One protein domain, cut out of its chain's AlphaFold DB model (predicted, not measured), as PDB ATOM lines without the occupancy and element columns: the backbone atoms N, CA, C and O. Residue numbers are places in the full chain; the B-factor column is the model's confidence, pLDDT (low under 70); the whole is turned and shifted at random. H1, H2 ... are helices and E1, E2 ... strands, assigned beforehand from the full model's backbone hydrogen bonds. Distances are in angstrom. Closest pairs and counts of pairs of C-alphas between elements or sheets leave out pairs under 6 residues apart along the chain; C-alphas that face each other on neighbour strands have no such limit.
ATOM      1  N   ASP A   4       2.767  33.722  13.708       83.56
ATOM      2  CA  ASP A   4       2.785  32.678  14.739       83.56
ATOM      3  C   ASP A   4       3.826  32.915  15.844       83.56
ATOM      4  O   ASP A   4       3.572  32.641  17.011       83.56
ATOM      5  N   LYS A   5       5.002  33.467  15.514       84.25
ATOM      6  CA  LYS A   5       6.053  33.716  16.519       84.25
ATOM      7  C   LYS A   5       5.698  34.863  17.462       84.25
ATOM      8  O   LYS A   5       6.124  34.852  18.610       84.25
ATOM      9  N   ILE A   6       4.937  35.845  16.978       84.06
ATOM     10  CA  ILE A   6       4.487  36.979  17.791       84.06
ATOM     11  C   ILE A   6       3.387  36.523  18.749       84.06
ATOM     12  O   ILE A   6       3.414  36.890  19.916       84.06
ATOM     13  N   GLU A   7       2.453  35.691  18.288       88.25
ATOM     14  CA  GLU A   7       1.381  35.163  19.142       88.25
ATOM     15  C   GLU A   7       1.924  34.273  20.270       88.25
ATOM     16  O   GLU A   7       1.506  34.419  21.420       88.25
ATOM     17  N   VAL A   8       2.911  33.418  19.976       89.56
ATOM     18  CA  VAL A   8       3.611  32.621  20.999       89.56
ATOM     19  C   VAL A   8       4.304  33.530  22.013       89.56
ATOM     20  O   VAL A   8       4.079  33.388  23.211       89.56
ATOM     21  N   PHE A   9       5.062  34.521  21.539       86.75
ATOM     22  CA  PHE A   9       5.741  35.479  22.411       86.75
ATOM     23  C   PHE A   9       4.770  36.246  23.321       86.75
ATOM     24  O   PHE A   9       5.013  36.380  24.517       86.75
ATOM     25  N   LEU A  10       3.646  36.730  22.783       85.25
ATOM     26  CA  LEU A  10       2.638  37.445  23.570       85.25
ATOM     27  C   LEU A  10       1.966  36.536  24.605       85.25
ATOM     28  O   LEU A  10       1.649  36.991  25.704       85.25
ATOM     29  N   THR A  11       1.776  35.260  24.275       87.94
ATOM     30  CA  THR A  11       1.231  34.265  25.206       87.94
ATOM     31  C   THR A  11       2.198  34.013  26.361       87.94
ATOM     32  O   THR A  11       1.794  34.077  27.519       87.94
ATOM     33  N   GLU A  12       3.481  33.804  26.065       86.75
ATOM     34  CA  GLU A  12       4.530  33.619  27.076       86.75
ATOM     35  C   GLU A  12       4.700  34.860  27.960       86.75
ATOM     36  O   GLU A  12       4.797  34.745  29.180       86.75
ATOM     37  N   LEU A  13       4.665  36.059  27.369       82.88
ATOM     38  CA  LEU A  13       4.729  37.317  28.114       82.88
ATOM     39  C   LEU A  13       3.518  37.498  29.036       82.88
ATOM     40  O   LEU A  13       3.664  37.957  30.168       82.88
ATOM     41  N   THR A  14       2.328  37.121  28.567       81.50
ATOM     42  CA  THR A  14       1.108  37.147  29.383       81.50
ATOM     43  C   THR A  14       1.228  36.182  30.559       81.50
ATOM     44  O   THR A  14       0.881  36.544  31.682       81.50
ATOM     45  N   ASP A  15       1.776  34.987  30.333       85.00
ATOM     46  CA  ASP A  15       2.005  34.001  31.387       85.00
ATOM     47  C   ASP A  15       3.004  34.508  32.435       85.00
ATOM     48  O   ASP A  15       2.727  34.472  33.633       85.00
ATOM     49  N   LEU A  16       4.125  35.072  31.980       76.81
ATOM     50  CA  LEU A  16       5.137  35.708  32.827       76.81
ATOM     51  C   LEU A  16       4.563  36.874  33.640       76.81
ATOM     52  O   LEU A  16       4.849  36.992  34.831       76.81
ATOM     53  N   THR A  17       3.719  37.703  33.030       79.31
ATOM     54  CA  THR A  17       3.102  38.845  33.715       79.31
ATOM     55  C   THR A  17       2.107  38.374  34.771       79.31
ATOM     56  O   THR A  17       2.170  38.820  35.913       79.31
ATOM     57  N   LEU A  18       1.202  37.457  34.421       76.44
ATOM     58  CA  LEU A  18       0.102  37.060  35.304       76.44
ATOM     59  C   LEU A  18       0.521  36.072  36.394       76.44
ATOM     60  O   LEU A  18      -0.009  36.140  37.500       76.44
ATOM     61  N   LYS A  19       1.442  35.148  36.105       78.25
ATOM     62  CA  LYS A  19       1.878  34.136  37.081       78.25
ATOM     63  C   LYS A  19       3.084  34.563  37.896       78.25
ATOM     64  O   LYS A  19       3.200  34.168  39.051       78.25
ATOM     65  N   HIS A  20       3.994  35.313  37.285       74.50
ATOM     66  CA  HIS A  20       5.287  35.635  37.887       74.50
ATOM     67  C   HIS A  20       5.461  37.129  38.155       74.50
ATOM     68  O   HIS A  20       6.482  37.518  38.719       74.50
ATOM     69  N   GLY A  21       4.493  37.967  37.765       77.94
ATOM     70  CA  GLY A  21       4.597  39.410  37.930       77.94
ATOM     71  C   GLY A  21       5.797  39.978  37.179       77.94
ATOM     72  O   GLY A  21       6.478  40.832  37.717       77.94
ATOM     73  N   ILE A  22       6.135  39.486  35.986       79.44
ATOM     74  CA  ILE A  22       7.273  39.992  35.199       79.44
ATOM     75  C   ILE A  22       6.745  40.750  33.985       79.44
ATOM     76  O   ILE A  22       5.946  40.210  33.227       79.44
ATOM     77  N   TYR A  23       7.231  41.970  33.762       78.88
ATOM     78  CA  TYR A  23       6.845  42.798  32.616       78.88
ATOM     79  C   TYR A  23       8.065  43.274  31.825       78.88
ATOM     80  O   TYR A  23       9.194  43.252  32.316       78.88
ATOM     81  N   ILE A  24       7.836  43.690  30.576       80.19
ATOM     82  CA  ILE A  24       8.869  44.288  29.726       80.19
ATOM     83  C   ILE A  24       8.842  45.802  29.894       80.19
ATOM     84  O   ILE A  24       7.793  46.430  29.758       80.19
ATOM     85  N   THR A  25      10.012  46.388  30.123       76.12
ATOM     86  CA  THR A  25      10.202  47.836  30.226       76.12
ATOM     87  C   THR A  25      11.498  48.266  29.564       76.12
ATOM     88  O   THR A  25      12.477  47.522  29.515       76.12
ATOM     89  N   THR A  26      11.496  49.478  29.026       70.44
ATOM     90  CA  THR A  26      12.681  50.151  28.481       70.44
ATOM     91  C   THR A  26      13.258  51.168  29.461       70.44
ATOM     92  O   THR A  26      14.377  51.621  29.283       70.44
ATOM     93  N   VAL A  27      12.521  51.531  30.507       68.12
ATOM     94  CA  VAL A  27      12.979  52.439  31.566       68.12
ATOM     95  C   VAL A  27      13.403  51.577  32.743       68.12
ATOM     96  O   VAL A  27      12.656  50.640  33.028       68.12
ATOM     97  N   LEU A  28      14.569  51.852  33.355       63.72
ATOM     98  CA  LEU A  28      14.917  51.584  34.767       63.72
ATOM     99  C   LEU A  28      16.441  51.495  34.965       63.72
ATOM    100  O   LEU A  28      17.042  50.406  34.975       63.72
ATOM    101  N   ASP A  29      17.058  52.647  35.175       58.91
ATOM    102  CA  ASP A  29      18.028  52.817  36.254       58.91
ATOM    103  C   ASP A  29      17.506  53.860  37.256       58.91
ATOM    104  O   ASP A  29      16.485  54.509  37.013       58.91
ATOM    105  N   ASP A  30      18.172  53.965  38.406       60.12
ATOM    106  CA  ASP A  30      17.787  54.876  39.493       60.12
ATOM    107  C   ASP A  30      17.909  56.363  39.086       60.12
ATOM    108  O   ASP A  30      17.397  57.241  39.782       60.12
ATOM    109  N   ASP A  31      18.540  56.633  37.938       63.25
ATOM    110  CA  ASP A  31      18.766  57.959  37.363       63.25
ATOM    111  C   ASP A  31      17.691  58.346  36.325       63.25
ATOM    112  O   ASP A  31      17.665  59.477  35.831       63.25
ATOM    113  N   GLY A  32      16.749  57.441  36.031       59.50
ATOM    114  CA  GLY A  32      15.650  57.682  35.096       59.50
ATOM    115  C   GLY A  32      16.056  57.590  33.625       59.50
ATOM    116  O   GLY A  32      15.306  58.062  32.761       59.50
ATOM    117  N   GLU A  33      17.202  56.982  33.307       64.00
ATOM    118  CA  GLU A  33      17.603  56.758  31.926       64.00
ATOM    119  C   GLU A  33      16.850  55.568  31.311       64.00
ATOM    120  O   GLU A  33      16.534  54.540  31.926       64.00
ATOM    121  N   THR A  34      16.509  55.737  30.034       65.25
ATOM    122  CA  THR A  34      15.906  54.673  29.236       65.25
ATOM    123  C   THR A  34      17.032  53.786  28.732       65.25
ATOM    124  O   THR A  34      17.917  54.248  28.020       65.25
ATOM    125  N   LYS A  35      16.994  52.500  29.072       62.88
ATOM    126  CA  LYS A  35      17.911  51.522  28.498       62.88
ATOM    127  C   LYS A  35      17.593  51.354  27.019       62.88
ATOM    128  O   LYS A  35      16.439  51.155  26.641       62.88
ATOM    129  N   ASP A  36      18.638  51.344  26.195       65.38
ATOM    130  CA  ASP A  36      18.539  51.154  24.741       65.38
ATOM    131  C   ASP A  36      17.869  49.829  24.339       65.38
ATOM    132  O   ASP A  36      17.464  49.648  23.189       65.38
ATOM    133  N   GLN A  37      17.756  48.878  25.274       67.94
ATOM    134  CA  GLN A  37      17.132  47.583  25.048       67.94
ATOM    135  C   GLN A  37      16.041  47.291  26.084       67.94
ATOM    136  O   GLN A  37      16.252  47.517  27.279       67.94
ATOM    137  N   PRO A  38      14.890  46.740  25.650       72.88
ATOM    138  CA  PRO A  38      13.854  46.280  26.560       72.88
ATOM    139  C   PRO A  38      14.394  45.181  27.477       72.88
ATOM    140  O   PRO A  38      15.076  44.255  27.035       72.88
ATOM    141  N   CYS A  39      14.050  45.269  28.756       76.50
ATOM    142  CA  CYS A  39      14.432  44.307  29.780       76.50
ATOM    143  C   CYS A  39      13.196  43.762  30.504       76.50
ATOM    144  O   CYS A  39      12.153  44.414  30.567       76.50
ATOM    145  N   LEU A  40      13.317  42.537  31.023       78.56
ATOM    146  CA  LEU A  40      12.298  41.899  31.852       78.56
ATOM    147  C   LEU A  40      12.542  42.278  33.312       78.56
ATOM    148  O   LEU A  40      13.630  42.031  33.835       78.56
ATOM    149  N   VAL A  41      11.536  42.860  33.962       76.56
ATOM    150  CA  VAL A  41      11.622  43.323  35.350       76.56
ATOM    151  C   VAL A  41      10.535  42.649  36.195       76.56
ATOM    152  O   VAL A  41       9.371  42.643  35.786       76.56
ATOM    153  N   PRO A  42      10.881  42.078  37.367       77.62
ATOM    154  CA  PRO A  42       9.896  41.627  38.341       77.62
ATOM    155  C   PRO A  42       9.183  42.827  38.969       77.62
ATOM    156  O   PRO A  42       9.825  43.740  39.482       77.62
ATOM    157  N   VAL A  43       7.856  42.791  38.993       73.81
ATOM    158  CA  VAL A  43       6.967  43.786  39.600       73.81
ATOM    159  C   VAL A  43       7.320  44.021  41.073       73.81
ATOM    160  O   VAL A  43       7.285  45.159  41.527       73.81
ATOM    161  N   GLU A  44       7.761  42.991  41.803       67.00
ATOM    162  CA  GLU A  44       8.238  43.125  43.189       67.00
ATOM    163  C   GLU A  44       9.372  44.147  43.349       67.00
ATOM    164  O   GLU A  44       9.440  44.836  44.369       67.00
ATOM    165  N   LYS A  45      10.255  44.262  42.348       66.25
ATOM    166  CA  LYS A  45      11.404  45.169  42.390       66.25
ATOM    167  C   LYS A  45      10.957  46.631  42.454       66.25
ATOM    168  O   LYS A  45      11.541  47.395  43.208       66.25
ATOM    169  N   GLU A  46       9.903  46.982  41.721       64.69
ATOM    170  CA  GLU A  46       9.363  48.346  41.656       64.69
ATOM    171  C   GLU A  46       8.280  48.610  42.706       64.69
ATOM    172  O   GLU A  46       8.158  49.718  43.227       64.69
ATOM    173  N   MET A  47       7.497  47.587  43.058       61.34
ATOM    174  CA  MET A  47       6.468  47.700  44.090       61.34
ATOM    175  C   MET A  47       7.071  48.070  45.443       61.34
ATOM    176  O   MET A  47       6.548  48.966  46.107       61.34
ATOM    177  N   ASN A  48       8.196  47.449  45.815       60.62
ATOM    178  CA  ASN A  48       8.882  47.754  47.071       60.62
ATOM    179  C   ASN A  48       9.322  49.228  47.134       60.62
ATOM    180  O   ASN A  48       9.195  49.859  48.183       60.62
ATOM    181  N   SER A  49       9.764  49.800  46.010       60.75
ATOM    182  CA  SER A  49      10.140  51.217  45.878       60.75
ATOM    183  C   SER A  49       8.963  52.167  46.121       60.75
ATOM    184  O   SER A  49       9.149  53.287  46.592       60.75
ATOM    185  N   ALA A  50       7.744  51.717  45.812       60.66
ATOM    186  CA  ALA A  50       6.503  52.478  45.938       60.66
ATOM    187  C   ALA A  50       5.724  52.190  47.241       60.66
ATOM    188  O   ALA A  50       4.609  52.691  47.403       60.66
ATOM    189  N   GLY A  51       6.281  51.389  48.161       63.09
ATOM    190  CA  GLY A  51       5.624  51.012  49.420       63.09
ATOM    191  C   GLY A  51       4.554  49.925  49.270       63.09
ATOM    192  O   GLY A  51       3.694  49.778  50.132       63.09
ATOM    193  N   TYR A  52       4.575  49.158  48.180       67.31
ATOM    194  CA  TYR A  52       3.696  48.008  47.984       67.31
ATOM    195  C   TYR A  52       4.491  46.702  48.051       67.31
ATOM    196  O   TYR A  52       5.633  46.629  47.609       67.31
ATOM    197  N   ARG A  53       3.873  45.632  48.550       69.44
ATOM    198  CA  ARG A  53       4.441  44.281  48.566       69.44
ATOM    199  C   ARG A  53       3.500  43.309  47.866       69.44
ATOM    200  O   ARG A  53       2.309  43.264  48.178       69.44
ATOM    201  N   LEU A  54       4.034  42.510  46.944       67.06
ATOM    202  CA  LEU A  54       3.317  41.363  46.394       67.06
ATOM    203  C   LEU A  54       3.337  40.222  47.420       67.06
ATOM    204  O   LEU A  54       4.393  39.815  47.902       67.06
ATOM    205  N   GLN A  55       2.168  39.704  47.775       71.75
ATOM    206  CA  GLN A  55       2.046  38.524  48.621       71.75
ATOM    207  C   GLN A  55       2.124  37.271  47.747       71.75
ATOM    208  O   GLN A  55       1.128  36.835  47.175       71.75
ATOM    209  N   ASN A  56       3.311  36.669  47.665       63.62
ATOM    210  CA  ASN A  56       3.574  35.483  46.835       63.62
ATOM    211  C   ASN A  56       2.682  34.268  47.140       63.62
ATOM    212  O   ASN A  56       2.531  33.379  46.309       63.62
ATOM    213  N   GLU A  57       2.073  34.233  48.322       67.12
ATOM    214  CA  GLU A  57       1.200  33.146  48.772       67.12
ATOM    215  C   GLU A  57      -0.178  33.164  48.096       67.12
ATOM    216  O   GLU A  57      -0.802  32.118  47.931       67.12
ATOM    217  N   ASN A  58      -0.672  34.347  47.722       68.00
ATOM    218  CA  ASN A  58      -2.041  34.536  47.232       68.00
ATOM    219  C   ASN A  58      -2.150  35.504  46.038       68.00
ATOM    220  O   ASN A  58      -3.250  35.718  45.532       68.00
ATOM    221  N   GLY A  59      -1.034  36.077  45.580       60.00
ATOM    222  CA  GLY A  59      -0.972  37.013  44.457       60.00
ATOM    223  C   GLY A  59      -1.565  38.395  44.748       60.00
ATOM    224  O   GLY A  59      -1.765  39.173  43.817       60.00
ATOM    225  N   MET A  60      -1.879  38.717  46.008       63.31
ATOM    226  CA  MET A  60      -2.449  40.015  46.366       63.31
ATOM    227  C   MET A  60      -1.376  41.094  46.503       63.31
ATOM    228  O   MET A  60      -0.264  40.848  46.965       63.31
ATOM    229  N   ILE A  61      -1.751  42.325  46.162       61.78
ATOM    230  CA  ILE A  61      -0.942  43.519  46.396       61.78
ATOM    231  C   ILE A  61      -1.324  44.101  47.759       61.78
ATOM    232  O   ILE A  61      -2.476  44.481  47.969       61.78
ATOM    233  N   ALA A  62      -0.363  44.176  48.678       70.69
ATOM    234  CA  ALA A  62      -0.505  44.853  49.961       70.69
ATOM    235  C   ALA A  62       0.258  46.178  49.956       70.69
ATOM    236  O   ALA A  62       1.272  46.312  49.278       70.69
ATOM    237  N   PHE A  63      -0.230  47.153  50.713       72.19
ATOM    238  CA  PHE A  63       0.453  48.423  50.933       72.19
ATOM    239  C   PHE A  63       1.126  48.386  52.305       72.19
ATOM    240  O   PHE A  63       0.439  48.208  53.309       72.19
ATOM    241  N   ASP A  64       2.449  48.531  52.334       67.75
ATOM    242  CA  ASP A  64       3.251  48.636  53.551       67.75
ATOM    243  C   ASP A  64       3.601  50.117  53.761       67.75
ATOM    244  O   ASP A  64       4.476  50.667  53.092       67.75
TER     245      ASP A  64
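What this domain is: This is residues 4 to 64 of the 66 residues of an uncharacterized protein of Moraxellaceae bacterium (UniProt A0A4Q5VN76). Long helix H1, residues 4 to 12 sticking out, meets the base of hairpin E1 and E2; from there short helix H2 leads to hairpin E3 and E4. The 61 printed residues have two named helices and four named strands, H1 E1 E2 H2 E3 E4, class mixed, sheets antiparallel. The whole is loose and flat, radius of gyration of the C-alphas 13.5 A, spanning 42 by 33 by 9 A.

Where its parts are: H1, residues 4 to 20, runs 23.5 A from C-alpha 4 at (2.785, 32.678, 14.739). E1 is residues 22 to 27; E2, 34 to 42, bends by 106 degrees at residue 37. H2 is 43 to 49, E3 52 to 55, E4 60 to 63, ending at (0.453, 48.423, 50.933).

How they stand to each other: The closest C-alphas of H1 and E1, Leu 16 and Ile 22, are 5.3 A apart. Within hydrogen-bond range are N 25 and O 39 of E1 and E2, 2.9 A, N 53 and O 62 of E3 and E4, 2.8 A, every O i to N i+4 pair of H1, and 2 of 3 in H2.

The domain as a whole: The printed part has no cut; 29 residues have pLDDT under 70.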